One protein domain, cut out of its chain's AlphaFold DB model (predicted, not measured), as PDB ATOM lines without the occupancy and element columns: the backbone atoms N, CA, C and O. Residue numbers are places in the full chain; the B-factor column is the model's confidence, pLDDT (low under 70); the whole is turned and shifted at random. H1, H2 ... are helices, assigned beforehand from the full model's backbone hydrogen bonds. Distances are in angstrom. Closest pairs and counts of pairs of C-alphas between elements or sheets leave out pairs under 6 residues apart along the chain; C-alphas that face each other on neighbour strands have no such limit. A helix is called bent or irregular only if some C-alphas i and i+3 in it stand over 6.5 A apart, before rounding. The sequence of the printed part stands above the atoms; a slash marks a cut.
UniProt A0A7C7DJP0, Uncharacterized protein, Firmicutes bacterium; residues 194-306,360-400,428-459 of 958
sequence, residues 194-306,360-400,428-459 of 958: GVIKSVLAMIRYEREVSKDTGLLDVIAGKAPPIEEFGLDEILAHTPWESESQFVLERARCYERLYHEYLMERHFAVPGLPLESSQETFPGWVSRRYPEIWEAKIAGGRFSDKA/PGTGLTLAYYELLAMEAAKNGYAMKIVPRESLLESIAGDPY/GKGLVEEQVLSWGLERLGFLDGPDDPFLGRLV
ATOM      1  N   GLY A 194     -21.975   0.189  55.105       86.25
ATOM      2  CA  GLY A 194     -22.254  -0.656  53.940       86.25
ATOM      3  C   GLY A 194     -23.047   0.090  52.862       86.25
ATOM      4  O   GLY A 194     -22.656   0.089  51.698       86.25
ATOM      5  N   VAL A 195     -24.100   0.818  53.257       82.19
ATOM      6  CA  VAL A 195     -24.893   1.658  52.337       82.19
ATOM      7  C   VAL A 195     -24.036   2.749  51.682       82.19
ATOM      8  O   VAL A 195     -24.121   2.938  50.472       82.19
ATOM      9  N   ILE A 196     -23.172   3.436  52.439       84.62
ATOM     10  CA  ILE A 196     -22.244   4.443  51.897       84.62
ATOM     11  C   ILE A 196     -21.298   3.809  50.867       84.62
ATOM     12  O   ILE A 196     -21.159   4.342  49.767       84.62
ATOM     13  N   LYS A 197     -20.671   2.665  51.183       88.38
ATOM     14  CA  LYS A 197     -19.777   1.950  50.251       88.38
ATOM     15  C   LYS A 197     -20.513   1.482  48.984       88.38
ATOM     16  O   LYS A 197     -19.950   1.616  47.903       88.38
ATOM     17  N   SER A 198     -21.764   1.022  49.090       86.31
ATOM     18  CA  SER A 198     -22.632   0.697  47.940       86.31
ATOM     19  C   SER A 198     -22.925   1.922  47.063       86.31
ATOM     20  O   SER A 198     -22.706   1.891  45.852       86.31
ATOM     21  N   VAL A 199     -23.318   3.050  47.663       83.19
ATOM     22  CA  VAL A 199     -23.558   4.304  46.927       83.19
ATOM     23  C   VAL A 199     -22.284   4.804  46.237       83.19
ATOM     24  O   VAL A 199     -22.335   5.180  45.067       83.19
ATOM     25  N   LEU A 200     -21.126   4.745  46.901       85.44
ATOM     26  CA  LEU A 200     -19.838   5.105  46.300       85.44
ATOM     27  C   LEU A 200     -19.441   4.178  45.149       85.44
ATOM     28  O   LEU A 200     -18.990   4.665  44.115       85.44
ATOM     29  N   ALA A 201     -19.641   2.867  45.299       87.38
ATOM     30  CA  ALA A 201     -19.432   1.895  44.230       87.38
ATOM     31  C   ALA A 201     -20.288   2.227  42.997       87.38
ATOM     32  O   ALA A 201     -19.763   2.291  41.885       87.38
ATOM     33  N   MET A 202     -21.578   2.525  43.193       85.75
ATOM     34  CA  MET A 202     -22.485   2.926  42.113       85.75
ATOM     35  C   MET A 202     -22.061   4.240  41.443       85.75
ATOM     36  O   MET A 202     -21.991   4.282  40.218       85.75
ATOM     37  N   ILE A 203     -21.727   5.289  42.206       84.75
ATOM     38  CA  ILE A 203     -21.292   6.586  41.653       84.75
ATOM     39  C   ILE A 203     -19.994   6.437  40.845       84.75
ATOM     40  O   ILE A 203     -19.867   7.001  39.757       84.75
ATOM     41  N   ARG A 204     -19.028   5.656  41.344       88.38
ATOM     42  CA  ARG A 204     -17.753   5.394  40.652       88.38
ATOM     43  C   ARG A 204     -17.963   4.597  39.372       88.38
ATOM     44  O   ARG A 204     -17.385   4.946  38.346       88.38
ATOM     45  N   TYR A 205     -18.840   3.597  39.412       87.75
ATOM     46  CA  TYR A 205     -19.234   2.833  38.235       87.75
ATOM     47  C   TYR A 205     -19.916   3.715  37.176       87.75
ATOM     48  O   TYR A 205     -19.492   3.728  36.020       87.75
ATOM     49  N   GLU A 206     -20.920   4.514  37.568       84.56
ATOM     50  CA  GLU A 206     -21.592   5.479  36.683       84.56
ATOM     51  C   GLU A 206     -20.588   6.451  36.049       84.56
ATOM     52  O   GLU A 206     -20.656   6.719  34.846       84.56
ATOM     53  N   ARG A 207     -19.636   6.959  36.842       85.50
ATOM     54  CA  ARG A 207     -18.593   7.885  36.394       85.50
ATOM     55  C   ARG A 207     -17.667   7.253  35.359       85.50
ATOM     56  O   ARG A 207     -17.339   7.933  34.391       85.50
ATOM     57  N   GLU A 208     -17.274   5.991  35.520       86.50
ATOM     58  CA  GLU A 208     -16.390   5.318  34.561       86.50
ATOM     59  C   GLU A 208     -17.114   4.933  33.269       86.50
ATOM     60  O   GLU A 208     -16.648   5.277  32.185       86.50
ATOM     61  N   VAL A 209     -18.316   4.351  33.360       82.81
ATOM     62  CA  VAL A 209     -19.154   4.081  32.176       82.81
ATOM     63  C   VAL A 209     -19.468   5.372  31.411       82.81
ATOM     64  O   VAL A 209     -19.586   5.353  30.185       82.81
ATOM     65  N   SER A 210     -19.547   6.512  32.099       80.06
ATOM     66  CA  SER A 210     -19.702   7.832  31.474       80.06
ATOM     67  C   SER A 210     -18.430   8.381  30.812       80.06
ATOM     68  O   SER A 210     -18.544   9.293  29.996       80.06
ATOM     69  N   LYS A 211     -17.233   7.864  31.129       84.62
ATOM     70  CA  LYS A 211     -16.002   8.151  30.365       84.62
ATOM     71  C   LYS A 211     -15.928   7.282  29.111       84.62
ATOM     72  O   LYS A 211     -15.614   7.802  28.044       84.62
ATOM     73  N   ASP A 212     -16.250   5.995  29.248       82.75
ATOM     74  CA  ASP A 212     -16.248   5.028  28.143       82.75
ATOM     75  C   ASP A 212     -17.325   5.360  27.101       82.75
ATOM     76  O   ASP A 212     -17.093   5.282  25.893       82.75
ATOM     77  N   THR A 213     -18.504   5.798  27.556       77.62
ATOM     78  CA  THR A 213     -19.566   6.297  26.674       77.62
ATOM     79  C   THR A 213     -19.234   7.727  26.245       77.62
ATOM     80  O   THR A 213     -19.688   8.695  26.858       77.62
ATOM     81  N   GLY A 214     -18.440   7.868  25.182       78.75
ATOM     82  CA  GLY A 214     -18.037   9.170  24.651       78.75
ATOM     83  C   GLY A 214     -19.225  10.116  24.424       78.75
ATOM     84  O   GLY A 214     -20.311   9.697  24.021       78.75
ATOM     85  N   LEU A 215     -19.018  11.422  24.642       74.62
ATOM     86  CA  LEU A 215     -20.079  12.446  24.591       74.62
ATOM     87  C   LEU A 215     -20.933  12.379  23.308       74.62
ATOM     88  O   LEU A 215     -22.138  12.616  23.353       74.62
ATOM     89  N   LEU A 216     -20.323  12.031  22.170       76.69
ATOM     90  CA  LEU A 216     -21.015  11.873  20.889       76.69
ATOM     91  C   LEU A 216     -21.968  10.670  20.861       76.69
ATOM     92  O   LEU A 216     -23.042  10.777  20.276       76.69
ATOM     93  N   ASP A 217     -21.624   9.556  21.508       78.31
ATOM     94  CA  ASP A 217     -22.487   8.374  21.583       78.31
ATOM     95  C   ASP A 217     -23.651   8.595  22.562       78.31
ATOM     96  O   ASP A 217     -24.782   8.211  22.258       78.31
ATOM     97  N   VAL A 218     -23.423   9.341  23.655       70.00
ATOM     98  CA  VAL A 218     -24.499   9.846  24.533       70.00
ATOM     99  C   VAL A 218     -25.475  10.733  23.750       70.00
ATOM    100  O   VAL A 218     -26.686  10.555  23.858       70.00
ATOM    101  N   ILE A 219     -24.968  11.653  22.920       71.00
ATOM    102  CA  ILE A 219     -25.792  12.521  22.058       71.00
ATOM    103  C   ILE A 219     -26.556  11.712  20.997       71.00
ATOM    104  O   ILE A 219     -27.720  12.003  20.713       71.00
ATOM    105  N   ALA A 220     -25.924  10.679  20.438       75.69
ATOM    106  CA  ALA A 220     -26.525   9.779  19.460       75.69
ATOM    107  C   ALA A 220     -27.564   8.808  20.059       75.69
ATOM    108  O   ALA A 220     -28.166   8.049  19.305       75.69
ATOM    109  N   GLY A 221     -27.769   8.802  21.383       71.81
ATOM    110  CA  GLY A 221     -28.655   7.849  22.060       71.81
ATOM    111  C   GLY A 221     -28.140   6.404  22.035       71.81
ATOM    112  O   GLY A 221     -28.892   5.479  22.332       71.81
ATOM    113  N   LYS A 222     -26.867   6.178  21.687       78.12
ATOM    114  CA  LYS A 222     -26.287   4.835  21.713       78.12
ATOM    115  C   LYS A 222     -26.028   4.427  23.158       78.12
ATOM    116  O   LYS A 222     -25.244   5.063  23.865       78.12
ATOM    117  N   ALA A 223     -26.649   3.332  23.578       71.44
ATOM    118  CA  ALA A 223     -26.198   2.617  24.760       71.44
ATOM    119  C   ALA A 223     -24.785   2.057  24.497       71.44
ATOM    120  O   ALA A 223     -24.543   1.544  23.398       71.44
ATOM    121  N   PRO A 224     -23.850   2.129  25.462       76.12
ATOM    122  CA  PRO A 224     -22.615   1.363  25.363       76.12
ATOM    123  C   PRO A 224     -22.968  -0.135  25.323       76.12
ATOM    124  O   PRO A 224     -23.934  -0.545  25.983       76.12
ATOM    125  N   PRO A 225     -22.233  -0.957  24.557       80.50
ATOM    126  CA  PRO A 225     -22.524  -2.380  24.457       80.50
ATOM    127  C   PRO A 225     -22.471  -3.062  25.832       80.50
ATOM    128  O   PRO A 225     -21.783  -2.622  26.760       80.50
ATOM    129  N   ILE A 226     -23.224  -4.152  25.958       82.50
ATOM    130  CA  ILE A 226     -23.030  -5.117  27.038       82.50
ATOM    131  C   ILE A 226     -21.896  -6.026  26.564       82.50
ATOM    132  O   ILE A 226     -22.008  -6.647  25.510       82.50
ATOM    133  N   GLU A 227     -20.787  -6.040  27.297       84.50
ATOM    134  CA  GLU A 227     -19.625  -6.872  26.979       84.50
ATOM    135  C   GLU A 227     -19.963  -8.356  27.238       84.50
ATOM    136  O   GLU A 227     -20.502  -8.720  28.287       84.50
ATOM    137  N   GLU A 228     -19.687  -9.227  26.263       83.44
ATOM    138  CA  GLU A 228     -20.012 -10.657  26.336       83.44
ATOM    139  C   GLU A 228     -18.917 -11.452  27.067       83.44
ATOM    140  O   GLU A 228     -18.128 -12.154  26.442       83.44
ATOM    141  N   PHE A 229     -18.891 -11.381  28.400       82.62
ATOM    142  CA  PHE A 229     -17.960 -12.179  29.210       82.62
ATOM    143  C   PHE A 229     -18.362 -13.656  29.289       82.62
ATOM    144  O   PHE A 229     -19.536 -13.972  29.509       82.62
ATOM    145  N   GLY A 230     -17.402 -14.567  29.135       87.06
ATOM    146  CA  GLY A 230     -17.577 -16.008  29.331       87.06
ATOM    147  C   GLY A 230     -17.600 -16.406  30.811       87.06
ATOM    148  O   GLY A 230     -17.007 -15.733  31.649       87.06
ATOM    149  N   LEU A 231     -18.241 -17.532  31.153       84.31
ATOM    150  CA  LEU A 231     -18.315 -18.021  32.543       84.31
ATOM    151  C   LEU A 231     -16.921 -18.187  33.179       84.31
ATOM    152  O   LEU A 231     -16.726 -17.819  34.337       84.31
ATOM    153  N   ASP A 232     -15.951 -18.667  32.401       88.12
ATOM    154  CA  ASP A 232     -14.560 -18.840  32.834       88.12
ATOM    155  C   ASP A 232     -13.891 -17.509  33.213       88.12
ATOM    156  O   ASP A 232     -13.112 -17.462  34.160       88.12
ATOM    157  N   GLU A 233     -14.240 -16.404  32.547       86.50
ATOM    158  CA  GLU A 233     -13.744 -15.055  32.863       86.50
ATOM    159  C   GLU A 233     -14.385 -14.517  34.153       86.50
ATOM    160  O   GLU A 233     -13.726 -13.855  34.956       86.50
ATOM    161  N   ILE A 234     -15.650 -14.870  34.421       84.44
ATOM    162  CA  ILE A 234     -16.320 -14.538  35.688       84.44
ATOM    163  C   ILE A 234     -15.745 -15.367  36.853       84.44
ATOM    164  O   ILE A 234     -15.673 -14.875  37.987       84.44
ATOM    165  N   LEU A 235     -15.307 -16.602  36.601       86.00
ATOM    166  CA  LEU A 235     -14.663 -17.462  37.597       86.00
ATOM    167  C   LEU A 235     -13.176 -17.142  37.802       86.00
ATOM    168  O   LEU A 235     -12.686 -17.307  38.925       86.00
ATOM    169  N   ALA A 236     -12.482 -16.628  36.785       87.19
ATOM    170  CA  ALA A 236     -11.078 -16.235  36.855       87.19
ATOM    171  C   ALA A 236     -10.777 -15.296  38.039       87.19
ATOM    172  O   ALA A 236     -11.645 -14.598  38.579       87.19
ATOM    173  N   HIS A 237      -9.520 -15.301  38.484       76.25
ATOM    174  CA  HIS A 237      -9.043 -14.332  39.462       76.25
ATOM    175  C   HIS A 237      -8.587 -13.071  38.730       76.25
ATOM    176  O   HIS A 237      -7.549 -13.067  38.072       76.25
ATOM    177  N   THR A 238      -9.381 -12.011  38.837       74.94
ATOM    178  CA  THR A 238      -9.013 -10.677  38.364       74.94
ATOM    179  C   THR A 238      -7.988 -10.078  39.335       74.94
ATOM    180  O   THR A 238      -8.324  -9.950  40.511       74.94
ATOM    181  N   PRO A 239      -6.757  -9.730  38.919       79.94
ATOM    182  CA  PRO A 239      -5.860  -8.927  39.746       79.94
ATOM    183  C   PRO A 239      -6.369  -7.479  39.792       79.94
ATOM    184  O   PRO A 239      -6.779  -6.948  38.764       79.94
ATOM    185  N   TRP A 240      -6.326  -6.824  40.955       81.31
ATOM    186  CA  TRP A 240      -6.806  -5.445  41.116       81.31
ATOM    187  C   TRP A 240      -5.794  -4.560  41.851       81.31
ATOM    188  O   TRP A 240      -5.164  -4.994  42.815       81.31
ATOM    189  N   GLU A 241      -5.672  -3.296  41.439       84.62
ATOM    190  CA  GLU A 241      -4.839  -2.296  42.125       84.62
ATOM    191  C   GLU A 241      -5.626  -1.531  43.205       84.62
ATOM    192  O   GLU A 241      -5.041  -0.972  44.131       84.62
ATOM    193  N   SER A 242      -6.962  -1.503  43.117       86.44
ATOM    194  CA  SER A 242      -7.832  -0.793  44.067       86.44
ATOM    195  C   SER A 242      -9.217  -1.434  44.217       86.44
ATOM    196  O   SER A 242      -9.701  -2.104  43.305       86.44
ATOM    197  N   GLU A 243      -9.897  -1.159  45.341       86.75
ATOM    198  CA  GLU A 243     -11.294  -1.581  45.572       86.75
ATOM    199  C   GLU A 243     -12.220  -1.140  44.425       86.75
ATOM    200  O   GLU A 243     -13.050  -1.909  43.946       86.75
ATOM    201  N   SER A 244     -12.058   0.109  43.972       87.19
ATOM    202  CA  SER A 244     -12.905   0.713  42.939       87.19
ATOM    203  C   SER A 244     -12.709   0.044  41.577       87.19
ATOM    204  O   SER A 244     -13.688  -0.174  40.869       87.19
ATOM    205  N   GLN A 245     -11.466  -0.310  41.226       89.75
ATOM    206  CA  GLN A 245     -11.161  -1.042  39.995       89.75
ATOM    207  C   GLN A 245     -11.769  -2.446  40.023       89.75
ATOM    208  O   GLN A 245     -12.437  -2.832  39.067       89.75
ATOM    209  N   PHE A 246     -11.603  -3.183  41.126       91.44
ATOM    210  CA  PHE A 246     -12.186  -4.517  41.247       91.44
ATOM    211  C   PHE A 246     -13.706  -4.482  41.066       91.44
ATOM    212  O   PHE A 246     -14.255  -5.197  40.230       91.44
ATOM    213  N   VAL A 247     -14.395  -3.609  41.808       92.06
ATOM    214  CA  VAL A 247     -15.857  -3.489  41.720       92.06
ATOM    215  C   VAL A 247     -16.298  -3.090  40.306       92.06
ATOM    216  O   VAL A 247     -17.290  -3.624  39.818       92.06
ATOM    217  N   LEU A 248     -15.550  -2.219  39.621       91.50
ATOM    218  CA  LEU A 248     -15.804  -1.827  38.230       91.50
ATOM    219  C   LEU A 248     -15.706  -3.008  37.251       91.50
ATOM    220  O   LEU A 248     -16.640  -3.248  36.487       91.50
ATOM    221  N   GLU A 249     -14.587  -3.730  37.259       91.06
ATOM    222  CA  GLU A 249     -14.320  -4.838  36.332       91.06
ATOM    223  C   GLU A 249     -15.302  -5.998  36.559       91.06
ATOM    224  O   GLU A 249     -15.887  -6.538  35.615       91.06
ATOM    225  N   ARG A 250     -15.584  -6.318  37.826       93.00
ATOM    226  CA  ARG A 250     -16.585  -7.326  38.201       93.00
ATOM    227  C   ARG A 250     -18.011  -6.900  37.876       93.00
ATOM    228  O   ARG A 250     -18.813  -7.738  37.470       93.00
ATOM    229  N   ALA A 251     -18.348  -5.617  37.998       94.31
ATOM    230  CA  ALA A 251     -19.684  -5.143  37.655       94.31
ATOM    231  C   ALA A 251     -19.981  -5.322  36.158       94.31
ATOM    232  O   ALA A 251     -21.082  -5.740  35.816       94.31
ATOM    233  N   ARG A 252     -18.998  -5.129  35.265       91.25
ATOM    234  CA  ARG A 252     -19.154  -5.437  33.827       91.25
ATOM    235  C   ARG A 252     -19.491  -6.917  33.585       91.25
ATOM    236  O   ARG A 252     -20.397  -7.220  32.813       91.25
ATOM    237  N   CYS A 253     -18.849  -7.833  34.316       91.75
ATOM    238  CA  CYS A 253     -19.186  -9.263  34.291       91.75
ATOM    239  C   CYS A 253     -20.632  -9.525  34.763       91.75
ATOM    240  O   CYS A 253     -21.384 -10.272  34.132       91.75
ATOM    241  N   TYR A 254     -21.048  -8.890  35.864       95.00
ATOM    242  CA  TYR A 254     -22.393  -9.056  36.420       95.00
ATOM    243  C   TYR A 254     -23.501  -8.360  35.614       95.00
ATOM    244  O   TYR A 254     -24.647  -8.797  35.709       95.00
ATOM    245  N   GLU A 255     -23.210  -7.343  34.794       93.12
ATOM    246  CA  GLU A 255     -24.211  -6.701  33.924       93.12
ATOM    247  C   GLU A 255     -24.805  -7.698  32.924       93.12
ATOM    248  O   GLU A 255     -26.022  -7.717  32.724       93.12
ATOM    249  N   ARG A 256     -23.968  -8.570  32.344       92.06
ATOM    250  CA  ARG A 256     -24.419  -9.671  31.481       92.06
ATOM    251  C   ARG A 256     -25.333 -10.632  32.245       92.06
ATOM    252  O   ARG A 256     -26.420 -10.960  31.776       92.06
ATOM    253  N   LEU A 257     -24.929 -11.059  33.439       93.81
ATOM    254  CA  LEU A 257     -25.747 -11.961  34.255       93.81
ATOM    255  C   LEU A 257     -27.078 -11.303  34.666       93.81
ATOM    256  O   LEU A 257     -28.112 -11.964  34.719       93.81
ATOM    257  N   TYR A 258     -27.086  -9.989  34.897       93.69
ATOM    258  CA  TYR A 258     -28.303  -9.237  35.194       93.69
ATOM    259  C   TYR A 258     -29.212  -9.055  33.963       93.69
ATOM    260  O   TYR A 258     -30.438  -9.100  34.101       93.69
ATOM    261  N   HIS A 259     -28.639  -8.940  32.757       91.00
ATOM    262  CA  HIS A 259     -29.375  -9.018  31.492       91.00
ATOM    263  C   HIS A 259     -30.132 -10.344  31.375       91.00
ATOM    264  O   HIS A 259     -31.352 -10.355  31.197       91.00
ATOM    265  N   GLU A 260     -29.417 -11.458  31.533       91.75
ATOM    266  CA  GLU A 260     -29.970 -12.813  31.458       91.75
ATOM    267  C   GLU A 260     -31.080 -13.032  32.506       91.75
ATOM    268  O   GLU A 260     -32.162 -13.512  32.164       91.75
ATOM    269  N   TYR A 261     -30.873 -12.579  33.749       91.81
ATOM    270  CA  TYR A 261     -31.880 -12.584  34.823       91.81
ATOM    271  C   TYR A 261     -33.170 -11.833  34.457       91.81
ATOM    272  O   TYR A 261     -34.273 -12.292  34.775       91.81
ATOM    273  N   LEU A 262     -33.063 -10.674  33.801       87.69
ATOM    274  CA  LEU A 262     -34.231  -9.901  33.375       87.69
ATOM    275  C   LEU A 262     -34.933 -10.535  32.169       87.69
ATOM    276  O   LEU A 262     -36.166 -10.508  32.113       87.69
ATOM    277  N   MET A 263     -34.181 -11.157  31.257       86.62
ATOM    278  CA  MET A 263     -34.737 -11.875  30.108       86.62
ATOM    279  C   MET A 263     -35.480 -13.153  30.520       86.62
ATOM    280  O   MET A 263     -36.609 -13.343  30.072       86.62
ATOM    281  N   GLU A 264     -34.937 -13.963  31.442       85.62
ATOM    282  CA  GLU A 264     -35.620 -15.147  32.014       85.62
ATOM    283  C   GLU A 264     -36.957 -14.772  32.684       85.62
ATOM    284  O   GLU A 264     -37.880 -15.582  32.770       85.62
ATOM    285  N   ARG A 265     -37.095 -13.523  33.149       76.62
ATOM    286  CA  ARG A 265     -38.276 -13.053  33.886       76.62
ATOM    287  C   ARG A 265     -39.401 -12.477  33.037       76.62
ATOM    288  O   ARG A 265     -40.459 -12.209  33.606       76.62
ATOM    289  N   HIS A 266     -39.208 -12.312  31.726       56.69
ATOM    290  CA  HIS A 266     -40.212 -12.026  30.679       56.69
ATOM    291  C   HIS A 266     -41.241 -10.876  30.882       56.69
ATOM    292  O   HIS A 266     -41.998 -10.591  29.957       56.69
ATOM    293  N   PHE A 267     -41.299 -10.191  32.032       51.06
ATOM    294  CA  PHE A 267     -42.387  -9.260  32.389       51.06
ATOM    295  C   PHE A 267     -41.955  -8.010  33.184       51.06
ATOM    296  O   PHE A 267     -42.802  -7.308  33.747       51.06
ATOM    297  N   ALA A 268     -40.662  -7.682  33.224       46.38
ATOM    298  CA  ALA A 268     -40.208  -6.390  33.740       46.38
ATOM    299  C   ALA A 268     -40.471  -5.285  32.698       46.38
ATOM    300  O   ALA A 268     -39.669  -5.061  31.795       46.38
ATOM    301  N   VAL A 269     -41.616  -4.605  32.816       44.12
ATOM    302  CA  VAL A 269     -41.932  -3.404  32.020       44.12
ATOM    303  C   VAL A 269     -40.806  -2.368  32.197       44.12
ATOM    304  O   VAL A 269     -40.416  -2.116  33.342       44.12
ATOM    305  N   PRO A 270     -40.297  -1.736  31.119       40.84
ATOM    306  CA  PRO A 270     -39.272  -0.702  31.233       40.84
ATOM    307  C   PRO A 270     -39.704   0.419  32.190       40.84
ATOM    308  O   PRO A 270     -40.769   1.010  32.019       40.84
ATOM    309  N   GLY A 271     -38.874   0.709  33.197       46.12
ATOM    310  CA  GLY A 271     -39.046   1.856  34.100       46.12
ATOM    311  C   GLY A 271     -39.214   1.549  35.593       46.12
ATOM    312  O   GLY A 271     -39.066   2.468  36.392       46.12
ATOM    313  N   LEU A 272     -39.469   0.300  36.008       44.12
ATOM    314  CA  LEU A 272     -39.527  -0.070  37.435       44.12
ATOM    315  C   LEU A 272     -38.834  -1.419  37.714       44.12
ATOM    316  O   LEU A 272     -39.445  -2.465  37.483       44.12
ATOM    317  N   PRO A 273     -37.607  -1.430  38.281       45.59
ATOM    318  CA  PRO A 273     -36.954  -2.643  38.774       45.59
ATOM    319  C   PRO A 273     -37.584  -3.093  40.104       45.59
ATOM    320  O   PRO A 273     -36.978  -3.056  41.175       45.59
ATOM    321  N   LEU A 274     -38.843  -3.524  40.037       52.38
ATOM    322  CA  LEU A 274     -39.487  -4.275  41.105       52.38
ATOM    323  C   LEU A 274     -38.938  -5.702  41.072       52.38
ATOM    324  O   LEU A 274     -39.431  -6.548  40.323       52.38
ATOM    325  N   GLU A 275     -37.912  -5.961  41.887       52.97
ATOM    326  CA  GLU A 275     -37.489  -7.326  42.202       52.97
ATOM    327  C   GLU A 275     -38.725  -8.154  42.568       52.97
ATOM    328  O   GLU A 275     -39.498  -7.778  43.457       52.97
ATOM    329  N   SER A 276     -38.955  -9.259  41.851       53.19
ATOM    330  CA  SER A 276     -40.110 -10.101  42.148       53.19
ATOM    331  C   SER A 276     -39.955 -10.668  43.559       53.19
ATOM    332  O   SER A 276     -38.866 -11.062  43.977       53.19
ATOM    333  N   SER A 277     -41.060 -10.754  44.297       58.59
ATOM    334  CA  SER A 277     -41.063 -11.243  45.678       58.59
ATOM    335  C   SER A 277     -40.707 -12.731  45.829       58.59
ATOM    336  O   SER A 277     -40.848 -13.250  46.931       58.59
ATOM    337  N   GLN A 278     -40.347 -13.418  44.736       73.44
ATOM    338  CA  GLN A 278     -40.103 -14.864  44.674       73.44
ATOM    339  C   GLN A 278     -38.618 -15.237  44.553       73.44
ATOM    340  O   GLN A 278     -38.252 -16.357  44.889       73.44
ATOM    341  N   GLU A 279     -37.769 -14.331  44.054       84.81
ATOM    342  CA  GLU A 279     -36.308 -14.503  43.982       84.81
ATOM    343  C   GLU A 279     -35.672 -13.164  43.557       84.81
ATOM    344  O   GLU A 279     -36.258 -12.443  42.748       84.81
ATOM    345  N   THR A 280     -34.510 -12.811  44.099       89.69
ATOM    346  CA  THR A 280     -33.753 -11.586  43.756       89.69
ATOM    347  C   THR A 280     -32.673 -11.878  42.709       89.69
ATOM    348  O   THR A 280     -32.486 -13.034  42.333       89.69
ATOM    349  N   PHE A 281     -31.913 -10.870  42.260       92.94
ATOM    350  CA  PHE A 281     -30.756 -11.128  41.390       92.94
ATOM    351  C   PHE A 281     -29.684 -12.015  42.068       92.94
ATOM    352  O   PHE A 281     -29.363 -13.053  41.490       92.94
ATOM    353  N   PRO A 282     -29.216 -11.746  43.307       94.00
ATOM    354  CA  PRO A 282     -28.344 -12.683  44.029       94.00
ATOM    355  C   PRO A 282     -28.960 -14.080  44.217       94.00
ATOM    356  O   PRO A 282     -28.283 -15.092  44.044       94.00
ATOM    357  N   GLY A 283     -30.267 -14.152  44.502       92.75
ATOM    358  CA  GLY A 283     -31.000 -15.416  44.620       92.75
ATOM    359  C   GLY A 283     -31.012 -16.248  43.337       92.75
ATOM    360  O   GLY A 283     -30.891 -17.478  43.399       92.75
ATOM    361  N   TRP A 284     -31.113 -15.564  42.193       94.56
ATOM    362  CA  TRP A 284     -31.038 -16.140  40.858       94.56
ATOM    363  C   TRP A 284     -29.614 -16.564  40.501       94.56
ATOM    364  O   TRP A 284     -29.448 -17.696  40.064       94.56
ATOM    365  N   VAL A 285     -28.586 -15.745  40.765       95.12
ATOM    366  CA  VAL A 285     -27.176 -16.140  40.559       95.12
ATOM    367  C   VAL A 285     -26.869 -17.411  41.357       95.12
ATOM    368  O   VAL A 285     -26.396 -18.385  40.788       95.12
ATOM    369  N   SER A 286     -27.268 -17.466  42.631       94.38
ATOM    370  CA  SER A 286     -27.145 -18.664  43.480       94.38
ATOM    371  C   SER A 286     -27.891 -19.900  42.953       94.38
ATOM    372  O   SER A 286     -27.484 -21.026  43.226       94.38
ATOM    373  N   ARG A 287     -28.998 -19.726  42.216       93.94
ATOM    374  CA  ARG A 287     -29.746 -20.837  41.598       93.94
ATOM    375  C   ARG A 287     -29.149 -21.275  40.262       93.94
ATOM    376  O   ARG A 287     -29.142 -22.466  39.964       93.94
ATOM    377  N   ARG A 288     -28.778 -20.306  39.425       95.12
ATOM    378  CA  ARG A 288     -28.476 -20.490  38.002       95.12
ATOM    379  C   ARG A 288     -26.999 -20.763  37.751       95.12
ATOM    380  O   ARG A 288     -26.704 -21.562  36.870       95.12
ATOM    381  N   TYR A 289     -26.142 -20.136  38.553       95.31
ATOM    382  CA  TYR A 289     -24.686 -20.210  38.510       95.31
ATOM    383  C   TYR A 289     -24.130 -20.543  39.910       95.31
ATOM    384  O   TYR A 289     -23.433 -19.722  40.523       95.31
ATOM    385  N   PRO A 290     -24.488 -21.715  40.478       95.12
ATOM    386  CA  PRO A 290     -24.046 -22.115  41.811       95.12
ATOM    387  C   PRO A 290     -22.518 -22.165  41.920       95.12
ATOM    388  O   PRO A 290     -21.988 -21.864  42.979       95.12
ATOM    389  N   GLU A 291     -21.793 -22.455  40.840       93.62
ATOM    390  CA  GLU A 291     -20.331 -22.396  40.790       93.62
ATOM    391  C   GLU A 291     -19.770 -20.983  41.021       93.62
ATOM    392  O   GLU A 291     -18.805 -20.844  41.769       93.62
ATOM    393  N   ILE A 292     -20.397 -19.921  40.490       92.50
ATOM    394  CA  ILE A 292     -20.013 -18.534  40.817       92.50
ATOM    395  C   ILE A 292     -20.324 -18.249  42.288       92.50
ATOM    396  O   ILE A 292     -19.499 -17.686  43.009       92.50
ATOM    397  N   TRP A 293     -21.524 -18.626  42.740       94.50
ATOM    398  CA  TRP A 293     -21.982 -18.340  44.097       94.50
ATOM    399  C   TRP A 293     -21.121 -19.033  45.155       94.50
ATOM    400  O   TRP A 293     -20.649 -18.383  46.087       94.50
ATOM    401  N   GLU A 294     -20.855 -20.326  44.996       92.44
ATOM    402  CA  GLU A 294     -19.993 -21.082  45.896       92.44
ATOM    403  C   GLU A 294     -18.528 -20.649  45.765       92.44
ATOM    404  O   GLU A 294     -17.887 -20.459  46.788       92.44
ATOM    405  N   ALA A 295     -17.983 -20.379  44.573       89.88
ATOM    406  CA  ALA A 295     -16.579 -19.960  44.466       89.88
ATOM    407  C   ALA A 295     -16.304 -18.546  45.014       89.88
ATOM    408  O   ALA A 295     -15.227 -18.304  45.559       89.88
ATOM    409  N   LYS A 296     -17.240 -17.598  44.851       89.75
ATOM    410  CA  LYS A 296     -17.000 -16.166  45.126       89.75
ATOM    411  C   LYS A 296     -17.745 -15.622  46.351       89.75
ATOM    412  O   LYS A 296     -17.225 -14.724  47.007       89.75
ATOM    413  N   ILE A 297     -18.932 -16.148  46.677       90.94
ATOM    414  CA  ILE A 297     -19.813 -15.610  47.732       90.94
ATOM    415  C   ILE A 297     -19.852 -16.510  48.978       90.94
ATOM    416  O   ILE A 297     -19.509 -16.064  50.070       90.94
ATOM    417  N   ALA A 298     -20.258 -17.775  48.839       88.62
ATOM    418  CA  ALA A 298     -20.474 -18.696  49.964       88.62
ATOM    419  C   ALA A 298     -19.201 -19.457  50.391       88.62
ATOM    420  O   ALA A 298     -18.945 -19.653  51.582       88.62
ATOM    421  N   GLY A 299     -18.369 -19.848  49.424       79.56
ATOM    422  CA  GLY A 299     -17.013 -20.370  49.616       79.56
ATOM    423  C   GLY A 299     -15.947 -19.277  49.700       79.56
ATOM    424  O   GLY A 299     -14.798 -19.592  49.999       79.56
ATOM    425  N   GLY A 300     -16.335 -17.997  49.585       64.38
ATOM    426  CA  GLY A 300     -15.563 -16.820  50.018       64.38
ATOM    427  C   GLY A 300     -15.393 -16.745  51.544       64.38
ATOM    428  O   GLY A 300     -15.524 -15.684  52.155       64.38
ATOM    429  N   ARG A 301     -15.154 -17.901  52.170       55.16
ATOM    430  CA  ARG A 301     -14.877 -18.072  53.591       55.16
ATOM    431  C   ARG A 301     -13.537 -17.426  53.913       55.16
ATOM    432  O   ARG A 301     -12.685 -17.231  53.047       55.16
ATOM    433  N   PHE A 302     -13.344 -17.141  55.196       52.16
ATOM    434  CA  PHE A 302     -12.028 -16.843  55.741       52.16
ATOM    435  C   PHE A 302     -11.055 -17.924  55.272       52.16
ATOM    436  O   PHE A 302     -11.274 -19.099  55.557       52.16
ATOM    437  N   SER A 303     -10.013 -17.535  54.537       41.97
ATOM    438  CA  SER A 303      -8.939 -18.460  54.186       41.97
ATOM    439  C   SER A 303      -8.323 -18.958  55.488       41.97
ATOM    440  O   SER A 303      -7.673 -18.187  56.195       41.97
ATOM    441  N   ASP A 304      -8.531 -20.235  55.822       38.97
ATOM    442  CA  ASP A 304      -8.004 -20.832  57.054       38.97
ATOM    443  C   ASP A 304      -6.467 -20.749  57.123       38.97
ATOM    444  O   ASP A 304      -5.896 -20.844  58.203       38.97
ATOM    445  N   LYS A 305      -5.775 -20.449  56.011       40.69
ATOM    446  CA  LYS A 305      -4.333 -20.144  55.994       40.69
ATOM    447  C   LYS A 305      -3.951 -18.874  56.771       40.69
ATOM    448  O   LYS A 305      -2.806 -18.767  57.206       40.69
ATOM    449  N   ALA A 306      -4.893 -17.969  57.058       40.62
ATOM    450  CA  ALA A 306      -4.681 -16.883  58.025       40.62
ATOM    451  C   ALA A 306      -4.357 -17.405  59.446       40.62
ATOM    452  O   ALA A 306      -3.800 -16.680  60.263       40.62
ATOM    453  N   PRO A 360      -3.110  -3.401  50.942       35.28
ATOM    454  CA  PRO A 360      -3.126  -2.619  52.172       35.28
ATOM    455  C   PRO A 360      -4.431  -1.819  52.309       35.28
ATOM    456  O   PRO A 360      -4.788  -1.032  51.439       35.28
ATOM    457  N   GLY A 361      -5.138  -2.032  53.425       51.78
ATOM    458  CA  GLY A 361      -6.394  -1.352  53.772       51.78
ATOM    459  C   GLY A 361      -7.642  -2.245  53.793       51.78
ATOM    460  O   GLY A 361      -8.583  -1.942  54.529       51.78
ATOM    461  N   THR A 362      -7.658  -3.374  53.077       63.16
ATOM    462  CA  THR A 362      -8.892  -4.151  52.850       63.16
ATOM    463  C   THR A 362      -9.221  -5.113  54.000       63.16
ATOM    464  O   THR A 362      -8.997  -6.318  53.919       63.16
ATOM    465  N   GLY A 363      -9.821  -4.601  55.080       81.00
ATOM    466  CA  GLY A 363     -10.419  -5.429  56.147       81.00
ATOM    467  C   GLY A 363     -11.681  -6.208  55.724       81.00
ATOM    468  O   GLY A 363     -12.311  -6.851  56.563       81.00
ATOM    469  N   LEU A 364     -12.059  -6.120  54.448       90.94
ATOM    470  CA  LEU A 364     -13.298  -6.608  53.850       90.94
ATOM    471  C   LEU A 364     -13.065  -7.889  53.041       90.94
ATOM    472  O   LEU A 364     -11.967  -8.134  52.546       90.94
ATOM    473  N   THR A 365     -14.098  -8.718  52.903       91.62
ATOM    474  CA  THR A 365     -14.016  -9.980  52.153       91.62
ATOM    475  C   THR A 365     -14.174  -9.773  50.647       91.62
ATOM    476  O   THR A 365     -14.869  -8.864  50.192       91.62
ATOM    477  N   LEU A 366     -13.619 -10.699  49.856       90.94
ATOM    478  CA  LEU A 366     -13.896 -10.789  48.418       90.94
ATOM    479  C   LEU A 366     -15.405 -10.896  48.138       90.94
ATOM    480  O   LEU A 366     -15.926 -10.187  47.283       90.94
ATOM    481  N   ALA A 367     -16.112 -11.717  48.921       92.44
ATOM    482  CA  ALA A 367     -17.553 -11.910  48.803       92.44
ATOM    483  C   ALA A 367     -18.350 -10.600  48.953       92.44
ATOM    484  O   ALA A 367     -19.347 -10.410  48.261       92.44
ATOM    485  N   TYR A 368     -17.903  -9.668  49.805       94.06
ATOM    486  CA  TYR A 368     -18.524  -8.348  49.912       94.06
ATOM    487  C   TYR A 368     -18.322  -7.497  48.658       94.06
ATOM    488  O   TYR A 368     -19.282  -6.910  48.160       94.06
ATOM    489  N   TYR A 369     -17.106  -7.449  48.111       93.62
ATOM    490  CA  TYR A 369     -16.854  -6.684  46.890       93.62
ATOM    491  C   TYR A 369     -17.579  -7.271  45.668       93.62
ATOM    492  O   TYR A 369     -18.035  -6.517  44.815       93.62
ATOM    493  N   GLU A 370     -17.752  -8.592  45.602       94.44
ATOM    494  CA  GLU A 370     -18.560  -9.253  44.567       94.44
ATOM    495  C   GLU A 370     -20.052  -8.865  44.686       94.44
ATOM    496  O   GLU A 370     -20.705  -8.614  43.674       94.44
ATOM    497  N   LEU A 371     -20.595  -8.703  45.905       94.56
ATOM    498  CA  LEU A 371     -21.941  -8.139  46.104       94.56
ATOM    499  C   LEU A 371     -22.030  -6.662  45.689       94.56
ATOM    500  O   LEU A 371     -22.984  -6.284  45.010       94.56
ATOM    501  N   LEU A 372     -21.038  -5.835  46.043       93.69
ATOM    502  CA  LEU A 372     -20.967  -4.439  45.585       93.69
ATOM    503  C   LEU A 372     -20.919  -4.356  44.053       93.69
ATOM    504  O   LEU A 372     -21.566  -3.494  43.460       93.69
ATOM    505  N   ALA A 373     -20.209  -5.280  43.404       94.81
ATOM    506  CA  ALA A 373     -20.162  -5.395  41.953       94.81
ATOM    507  C   ALA A 373     -21.512  -5.820  41.354       94.81
ATOM    508  O   ALA A 373     -21.920  -5.259  40.339       94.81
ATOM    509  N   MET A 374     -22.256  -6.736  41.989       95.06
ATOM    510  CA  MET A 374     -23.636  -7.053  41.588       95.06
ATOM    511  C   MET A 374     -24.572  -5.838  41.706       95.06
ATOM    512  O   MET A 374     -25.426  -5.638  40.842       95.06
ATOM    513  N   GLU A 375     -24.440  -5.011  42.748       91.25
ATOM    514  CA  GLU A 375     -25.248  -3.791  42.911       91.25
ATOM    515  C   GLU A 375     -24.880  -2.706  41.890       91.25
ATOM    516  O   GLU A 375     -25.767  -2.155  41.231       91.25
ATOM    517  N   ALA A 376     -23.583  -2.463  41.683       92.19
ATOM    518  CA  ALA A 376     -23.084  -1.564  40.647       92.19
ATOM    519  C   ALA A 376     -23.539  -2.006  39.245       92.19
ATOM    520  O   ALA A 376     -24.022  -1.176  38.477       92.19
ATOM    521  N   ALA A 377     -23.501  -3.308  38.944       92.69
ATOM    522  CA  ALA A 377     -23.992  -3.879  37.690       92.69
ATOM    523  C   ALA A 377     -25.497  -3.679  37.477       92.69
ATOM    524  O   ALA A 377     -25.925  -3.294  36.390       92.69
ATOM    525  N   LYS A 378     -26.320  -3.893  38.516       90.44
ATOM    526  CA  LYS A 378     -27.770  -3.635  38.453       90.44
ATOM    527  C   LYS A 378     -28.067  -2.191  38.042       90.44
ATOM    528  O   LYS A 378     -28.967  -1.956  37.233       90.44
ATOM    529  N   ASN A 379     -27.322  -1.241  38.608       84.88
ATOM    530  CA  ASN A 379     -27.478   0.185  38.330       84.88
ATOM    531  C   ASN A 379     -26.906   0.573  36.953       84.88
ATOM    532  O   ASN A 379     -27.579   1.245  36.173       84.88
ATOM    533  N   GLY A 380     -25.715   0.073  36.615       86.19
ATOM    534  CA  GLY A 380     -25.071   0.229  35.311       86.19
ATOM    535  C   GLY A 380     -25.970  -0.198  34.158       86.19
ATOM    536  O   GLY A 380     -26.304   0.602  33.283       86.19
ATOM    537  N   TYR A 381     -26.488  -1.420  34.237       88.50
ATOM    538  CA  TYR A 381     -27.417  -1.973  33.263       88.50
ATOM    539  C   TYR A 381     -28.692  -1.129  33.125       88.50
ATOM    540  O   TYR A 381     -29.145  -0.857  32.010       88.50
ATOM    541  N   ALA A 382     -29.266  -0.659  34.241       82.19
ATOM    542  CA  ALA A 382     -30.414   0.244  34.201       82.19
ATOM    543  C   ALA A 382     -30.071   1.549  33.457       82.19
ATOM    544  O   ALA A 382     -30.824   1.970  32.580       82.19
ATOM    545  N   MET A 383     -28.898   2.133  33.714       76.00
ATOM    546  CA  MET A 383     -28.390   3.331  33.028       76.00
ATOM    547  C   MET A 383     -28.059   3.117  31.538       76.00
ATOM    548  O   MET A 383     -27.973   4.103  30.791       76.00
ATOM    549  N   LYS A 384     -27.886   1.865  31.090       82.31
ATOM    550  CA  LYS A 384     -27.728   1.481  29.674       82.31
ATOM    551  C   LYS A 384     -29.066   1.269  28.952       82.31
ATOM    552  O   LYS A 384     -29.133   1.527  27.754       82.31
ATOM    553  N   ILE A 385     -30.113   0.813  29.649       76.56
ATOM    554  CA  ILE A 385     -31.385   0.369  29.036       76.56
ATOM    555  C   ILE A 385     -32.584   1.285  29.278       76.56
ATOM    556  O   ILE A 385     -33.547   1.220  28.514       76.56
ATOM    557  N   VAL A 386     -32.543   2.182  30.269       70.00
ATOM    558  CA  VAL A 386     -33.463   3.330  30.282       70.00
ATOM    559  C   VAL A 386     -33.281   4.062  28.948       70.00
ATOM    560  O   VAL A 386     -32.169   4.531  28.690       70.00
ATOM    561  N   PRO A 387     -34.315   4.131  28.080       62.25
ATOM    562  CA  PRO A 387     -34.154   4.659  26.737       62.25
ATOM    563  C   PRO A 387     -33.717   6.114  26.835       62.25
ATOM    564  O   PRO A 387     -34.471   6.992  27.265       62.25
ATOM    565  N   ARG A 388     -32.460   6.358  26.463       66.25
ATOM    566  CA  ARG A 388     -31.934   7.703  26.294       66.25
ATOM    567  C   ARG A 388     -32.591   8.228  25.033       66.25
ATOM    568  O   ARG A 388     -32.185   7.825  23.949       66.25
ATOM    569  N   GLU A 389     -33.610   9.075  25.197       66.62
ATOM    570  CA  GLU A 389     -34.159   9.887  24.107       66.62
ATOM    571  C   GLU A 389     -32.966  10.405  23.301       66.62
ATOM    572  O   GLU A 389     -32.136  11.141  23.838       66.62
ATOM    573  N   SER A 390     -32.805   9.964  22.057       71.12
ATOM    574  CA  SER A 390     -31.708  10.466  21.236       71.12
ATOM    575  C   SER A 390     -31.905  11.967  21.018       71.12
ATOM    576  O   SER A 390     -33.034  12.470  21.071       71.12
ATOM    577  N   LEU A 391     -30.832  12.714  20.726       68.44
ATOM    578  CA  LEU A 391     -30.984  14.134  20.388       68.44
ATOM    579  C   LEU A 391     -32.007  14.322  19.248       68.44
ATOM    580  O   LEU A 391     -32.787  15.271  19.266       68.44
ATOM    581  N   LEU A 392     -32.041  13.386  18.294       70.62
ATOM    582  CA  LEU A 392     -32.994  13.368  17.187       70.62
ATOM    583  C   LEU A 392     -34.437  13.114  17.645       70.62
ATOM    584  O   LEU A 392     -35.324  13.829  17.192       70.62
ATOM    585  N   GLU A 393     -34.694  12.173  18.556       75.62
ATOM    586  CA  GLU A 393     -36.041  11.943  19.110       75.62
ATOM    587  C   GLU A 393     -36.510  13.105  19.992       75.62
ATOM    588  O   GLU A 393     -37.664  13.509  19.902       75.62
ATOM    589  N   SER A 394     -35.620  13.708  20.786       76.00
ATOM    590  CA  SER A 394     -35.933  14.904  21.582       76.00
ATOM    591  C   SER A 394     -36.245  16.126  20.699       76.00
ATOM    592  O   SER A 394     -37.105  16.947  21.028       76.00
ATOM    593  N   ILE A 395     -35.591  16.229  19.539       74.19
ATOM    594  CA  ILE A 395     -35.873  17.245  18.519       74.19
ATOM    595  C   ILE A 395     -37.187  16.947  17.774       74.19
ATOM    596  O   ILE A 395     -37.989  17.865  17.593       74.19
ATOM    597  N   ALA A 396     -37.422  15.693  17.373       79.12
ATOM    598  CA  ALA A 396     -38.542  15.277  16.525       79.12
ATOM    599  C   ALA A 396     -39.862  15.022  17.277       79.12
ATOM    600  O   ALA A 396     -40.930  15.151  16.683       79.12
ATOM    601  N   GLY A 397     -39.809  14.687  18.570       79.19
ATOM    602  CA  GLY A 397     -40.980  14.384  19.405       79.19
ATOM    603  C   GLY A 397     -41.889  15.583  19.703       79.19
ATOM    604  O   GLY A 397     -42.987  15.407  20.225       79.19
ATOM    605  N   ASP A 398     -41.454  16.792  19.351       78.06
ATOM    606  CA  ASP A 398     -42.234  18.029  19.431       78.06
ATOM    607  C   ASP A 398     -42.052  18.815  18.110       78.06
ATOM    608  O   ASP A 398     -41.097  19.597  17.980       78.06
ATOM    609  N   PRO A 399     -42.897  18.533  17.092       74.56
ATOM    610  CA  PRO A 399     -42.715  18.980  15.711       74.56
ATOM    611  C   PRO A 399     -43.076  20.459  15.532       74.56
ATOM    612  O   PRO A 399     -44.173  20.825  15.106       74.56
ATOM    613  N   TYR A 400     -42.110  21.324  15.829       83.94
ATOM    614  CA  TYR A 400     -42.214  22.760  15.601       83.94
ATOM    615  C   TYR A 400     -41.806  23.128  14.168       83.94
ATOM    616  O   TYR A 400     -40.681  22.854  13.747       83.94
ATOM    617  N   GLY A 428     -23.261  15.567  36.048       67.25
ATOM    618  CA  GLY A 428     -23.035  16.378  37.239       67.25
ATOM    619  C   GLY A 428     -23.622  15.765  38.509       67.25
ATOM    620  O   GLY A 428     -23.082  16.010  39.584       67.25
ATOM    621  N   LYS A 429     -24.674  14.941  38.401       74.38
ATOM    622  CA  LYS A 429     -25.317  14.241  39.522       74.38
ATOM    623  C   LYS A 429     -24.289  13.434  40.309       74.38
ATOM    624  O   LYS A 429     -24.170  13.670  41.501       74.38
ATOM    625  N   GLY A 430     -23.493  12.586  39.651       70.75
ATOM    626  CA  GLY A 430     -22.478  11.771  40.329       70.75
ATOM    627  C   GLY A 430     -21.435  12.605  41.088       70.75
ATOM    628  O   GLY A 430     -21.113  12.294  42.229       70.75
ATOM    629  N   LEU A 431     -20.972  13.721  40.507       75.12
ATOM    630  CA  LEU A 431     -20.049  14.649  41.182       75.12
ATOM    631  C   LEU A 431     -20.706  15.376  42.366       75.12
ATOM    632  O   LEU A 431     -20.070  15.576  43.398       75.12
ATOM    633  N   VAL A 432     -21.975  15.773  42.235       74.19
ATOM    634  CA  VAL A 432     -22.736  16.409  43.321       74.19
ATOM    635  C   VAL A 432     -23.032  15.404  44.435       74.19
ATOM    636  O   VAL A 432     -22.918  15.766  45.599       74.19
ATOM    637  N   GLU A 433     -23.367  14.157  44.111       75.69
ATOM    638  CA  GLU A 433     -23.610  13.091  45.086       75.69
ATOM    639  C   GLU A 433     -22.325  12.708  45.828       75.69
ATOM    640  O   GLU A 433     -22.346  12.664  47.056       75.69
ATOM    641  N   GLU A 434     -21.191  12.550  45.133       79.56
ATOM    642  CA  GLU A 434     -19.873  12.328  45.753       79.56
ATOM    643  C   GLU A 434     -19.485  13.499  46.679       79.56
ATOM    644  O   GLU A 434     -19.080  13.280  47.821       79.56
ATOM    645  N   GLN A 435     -19.702  14.750  46.252       79.88
ATOM    646  CA  GLN A 435     -19.399  15.941  47.054       79.88
ATOM    647  C   GLN A 435     -20.334  16.118  48.265       79.88
ATOM    648  O   GLN A 435     -19.877  16.513  49.340       79.88
ATOM    649  N   VAL A 436     -21.635  15.846  48.110       73.19
ATOM    650  CA  VAL A 436     -22.628  15.881  49.200       73.19
ATOM    651  C   VAL A 436     -22.351  14.771  50.208       73.19
ATOM    652  O   VAL A 436     -22.492  14.997  51.411       73.19
ATOM    653  N   LEU A 437     -21.924  13.599  49.734       77.62
ATOM    654  CA  LEU A 437     -21.542  12.478  50.577       77.62
ATOM    655  C   LEU A 437     -20.247  12.776  51.340       77.62
ATOM    656  O   LEU A 437     -20.260  12.649  52.558       77.62
ATOM    657  N   SER A 438     -19.196  13.279  50.677       81.06
ATOM    658  CA  SER A 438     -17.960  13.746  51.336       81.06
ATOM    659  C   SER A 438     -18.270  14.747  52.447       81.06
ATOM    660  O   SER A 438     -17.956  14.504  53.607       81.06
ATOM    661  N   TRP A 439     -19.040  15.795  52.139       80.00
ATOM    662  CA  TRP A 439     -19.463  16.798  53.120       80.00
ATOM    663  C   TRP A 439     -20.319  16.225  54.261       80.00
ATOM    664  O   TRP A 439     -20.306  16.736  55.382       80.00
ATOM    665  N   GLY A 440     -21.088  15.169  53.988       74.88
ATOM    666  CA  GLY A 440     -21.828  14.411  54.993       74.88
ATOM    667  C   GLY A 440     -20.912  13.629  55.936       74.88
ATOM    668  O   GLY A 440     -21.152  13.646  57.141       74.88
ATOM    669  N   LEU A 441     -19.863  12.994  55.403       81.19
ATOM    670  CA  LEU A 441     -18.866  12.218  56.152       81.19
ATOM    671  C   LEU A 441     -17.933  13.131  56.964       81.19
ATOM    672  O   LEU A 441     -17.810  12.936  58.171       81.19
ATOM    673  N   GLU A 442     -17.407  14.200  56.359       80.69
ATOM    674  CA  GLU A 442     -16.630  15.258  57.031       80.69
ATOM    675  C   GLU A 442     -17.397  15.839  58.237       80.69
ATOM    676  O   GLU A 442     -16.833  16.132  59.291       80.69
ATOM    677  N   ARG A 443     -18.727  15.974  58.117       76.75
ATOM    678  CA  ARG A 443     -19.610  16.453  59.194       76.75
ATOM    679  C   ARG A 443     -19.826  15.469  60.341       76.75
ATOM    680  O   ARG A 443     -20.328  15.901  61.381       76.75
ATOM    681  N   LEU A 444     -19.476  14.194  60.180       77.19
ATOM    682  CA  LEU A 444     -19.416  13.245  61.293       77.19
ATOM    683  C   LEU A 444     -18.186  13.509  62.177       77.19
ATOM    684  O   LEU A 444     -18.224  13.208  63.366       77.19
ATOM    685  N   GLY A 445     -17.135  14.129  61.627       78.88
ATOM    686  CA  GLY A 445     -15.957  14.586  62.369       78.88
ATOM    687  C   GLY A 445     -14.916  13.509  62.687       78.88
ATOM    688  O   GLY A 445     -13.917  13.839  63.318       78.88
ATOM    689  N   PHE A 446     -15.133  12.261  62.254       81.12
ATOM    690  CA  PHE A 446     -14.193  11.139  62.406       81.12
ATOM    691  C   PHE A 446     -13.774  10.475  61.085       81.12
ATOM    692  O   PHE A 446     -12.975   9.543  61.121       81.12
ATOM    693  N   LEU A 447     -14.301  10.944  59.946       86.50
ATOM    694  CA  LEU A 447     -13.926  10.497  58.601       86.50
ATOM    695  C   LEU A 447     -13.440  11.693  57.780       86.50
ATOM    696  O   LEU A 447     -14.119  12.722  57.751       86.50
ATOM    697  N   ASP A 448     -12.325  11.529  57.072       85.56
ATOM    698  CA  ASP A 448     -11.775  12.546  56.163       85.56
ATOM    699  C   ASP A 448     -12.476  12.570  54.792       85.56
ATOM    700  O   ASP A 448     -12.359  13.542  54.046       85.56
ATOM    701  N   GLY A 449     -13.224  11.517  54.440       86.56
ATOM    702  CA  GLY A 449     -13.956  11.457  53.177       86.56
ATOM    703  C   GLY A 449     -14.468  10.060  52.799       86.56
ATOM    704  O   GLY A 449     -14.483   9.148  53.626       86.56
ATOM    705  N   PRO A 450     -14.904   9.869  51.539       84.12
ATOM    706  CA  PRO A 450     -15.445   8.595  51.051       84.12
ATOM    707  C   PRO A 450     -14.400   7.479  50.883       84.12
ATOM    708  O   PRO A 450     -14.752   6.299  50.929       84.12
ATOM    709  N   ASP A 451     -13.128   7.841  50.703       86.19
ATOM    710  CA  ASP A 451     -11.992   6.914  50.582       86.19
ATOM    711  C   ASP A 451     -11.295   6.616  51.915       86.19
ATOM    712  O   ASP A 451     -10.283   5.919  51.940       86.19
ATOM    713  N   ASP A 452     -11.832   7.121  53.027       87.19
ATOM    714  CA  ASP A 452     -11.271   6.894  54.354       87.19
ATOM    715  C   ASP A 452     -11.225   5.377  54.678       87.19
ATOM    716  O   ASP A 452     -12.274   4.713  54.684       87.19
ATOM    717  N   PRO A 453     -10.041   4.791  54.964       86.38
ATOM    718  CA  PRO A 453      -9.910   3.370  55.297       86.38
ATOM    719  C   PRO A 453     -10.756   2.950  56.507       86.38
ATOM    720  O   PRO A 453     -11.199   1.798  56.597       86.38
ATOM    721  N   PHE A 454     -11.025   3.877  57.428       88.62
ATOM    722  CA  PHE A 454     -11.855   3.649  58.600       88.62
ATOM    723  C   PHE A 454     -13.319   3.359  58.233       88.62
ATOM    724  O   PHE A 454     -13.961   2.534  58.885       88.62
ATOM    725  N   LEU A 455     -13.838   3.915  57.129       89.44
ATOM    726  CA  LEU A 455     -15.166   3.561  56.612       89.44
ATOM    727  C   LEU A 455     -15.253   2.064  56.261       89.44
ATOM    728  O   LEU A 455     -16.274   1.427  56.518       89.44
ATOM    729  N   GLY A 456     -14.170   1.481  55.734       89.56
ATOM    730  CA  GLY A 456     -14.058   0.037  55.515       89.56
ATOM    731  C   GLY A 456     -14.093  -0.756  56.825       89.56
ATOM    732  O   GLY A 456     -14.790  -1.764  56.919       89.56
ATOM    733  N   ARG A 457     -13.429  -0.263  57.880       89.38
ATOM    734  CA  ARG A 457     -13.475  -0.875  59.224       89.38
ATOM    735  C   ARG A 457     -14.870  -0.833  59.852       89.38
ATOM    736  O   ARG A 457     -15.153  -1.686  60.687       89.38
ATOM    737  N   LEU A 458     -15.728   0.100  59.435       91.19
ATOM    738  CA  LEU A 458     -17.109   0.233  59.900       91.19
ATOM    739  C   LEU A 458     -18.138  -0.615  59.134       91.19
ATOM    740  O   LEU A 458     -19.278  -0.668  59.582       91.19
ATOM    741  N   VAL A 459     -17.812  -1.286  58.023       91.62
ATOM    742  CA  VAL A 459     -18.768  -2.204  57.356       91.62
ATOM    743  C   VAL A 459     -19.143  -3.346  58.307       91.62
ATOM    744  O   VAL A 459     -18.321  -3.758  59.126       91.62
TER     745      VAL A 459
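What this domain is: This is residues 194 to 306, 360 to 400 and 428 to 459 of the 958 residues of an uncharacterized protein of Firmicutes bacterium (UniProt A0A7C7DJP0). Two long helices, H4 and H7, cross as an X in the core; H1 crosses H7 on one side, with H9 beyond H1, and the short helices H3, H5 and H6 gather on the opposite side. At one end of the longest axis lie H2 and H8, which touch no helix, and residues 265 to 280 make a long loop at the outside. The printed part has 186 residues with ten named helices, H1 to H10 in order along the chain, and no named strand: it is all helix, with 114 residues in named elements. By the radius of gyration of the C-alphas, 18.4 A, the whole is compact, yet its outline is elongated, spanning 68 by 43 by 32 A.

Where its parts are: Find C-alpha 243 at (-11.294, -1.581, 45.572); from there the longest helix, H4, runs through residues 243 to 264 and covers 31.0 A, with a kink of 37 degrees near residue 253. Next look at H7, residues 366 to 385, 28.4 A long, whose centre is the nearest to the mean of the C-alphas, at 2.4 A. H1, residues 194 to 212, begins at C-alpha 194 at (-22.254, -0.656, 53.940) and is 27.1 A long. H9, residues 428 to 442, covers 20.8 A. The shorter helices are H2, residues 215 to 219, H3, residues 231 to 235, H5, residues 281 to 288, H6, residues 290 to 298, and H8, residues 391 to 396. The last is H10, residues 453 to 457, which ends at C-alpha 457 at (-13.475, -0.875, 59.224). H6 is irregular, but only just: its C-alphas 295 and 298 are 6.9 A apart.

How they stand to each other: Start at the C-alphas of Ala 251 and Ala 373, the closest of H4 and H7, 4.3 A apart. These helices touch with 33 pairs of C-alphas within 8 A and run the same way at a steep tilt of 59 degrees. H1 touches residues 372 to 380 of H7, closest at the C-alphas of Met 202 and Ala 376, 4.8 A, at a steep tilt of 49 degrees, the same way. H1 with residues 201 to 205 also touches residues 244 to 248 of H4, about perpendicular at 85 degrees; the closest C-alphas, of Tyr 205 and Leu 248, are 5.8 A apart. Outward from H1 you reach H9, which touches it at a shallow tilt of 31 degrees, opposite ways, closest at the C-alphas of Ile 203 and Gly 430, 5.5 A. H10 and H1 are near each other, with 6 pairs of C-alphas within 10 A. Now return to H7: its residues 366 to 371 touch H6, closest at the C-alphas of Ile 297 and Ala 367, 4.5 A. H5 touches residues 257 to 261 of H4 at a steep tilt of 68 degrees, only just short of about perpendicular, closest at the C-alphas of Tyr 261 and Phe 281, 6.8 A. H5 and H6 touch only at the corner, closest at the C-alphas of Ser 286 and Trp 293, 5.2 A. H3 touches H6, closest at the C-alphas of Leu 235 and Ile 292, 6.3 A. H2 and H8 are close but not clearly touching, with the C-alphas of Ile 219 and Leu 391 5.7 A apart. Among the pairs that stay apart are H7 and H9. Every O i to N i+4 pair is within hydrogen-bond range in H1, H2, H3, H5, H7, H8, H9 and H10; in H4 it is 16 of 18 and in H6 4 of 5.

The domain as a whole: The two C-alphas farthest apart are those of Lys 305 and Tyr 400, 70.1 A. Look for two cuts: residues 307 to 359 are not printed, with 15.5 A between C-alphas 306 and 360, and residues 401 to 427 are not printed, with 29.6 A between C-alphas 400 and 428. The links H2 to H3 and H4 to H5 are long. The mean pLDDT of the printed part is 80.2, and 27 residues are under 70, among them residues 266 to 277 and 300 to 306.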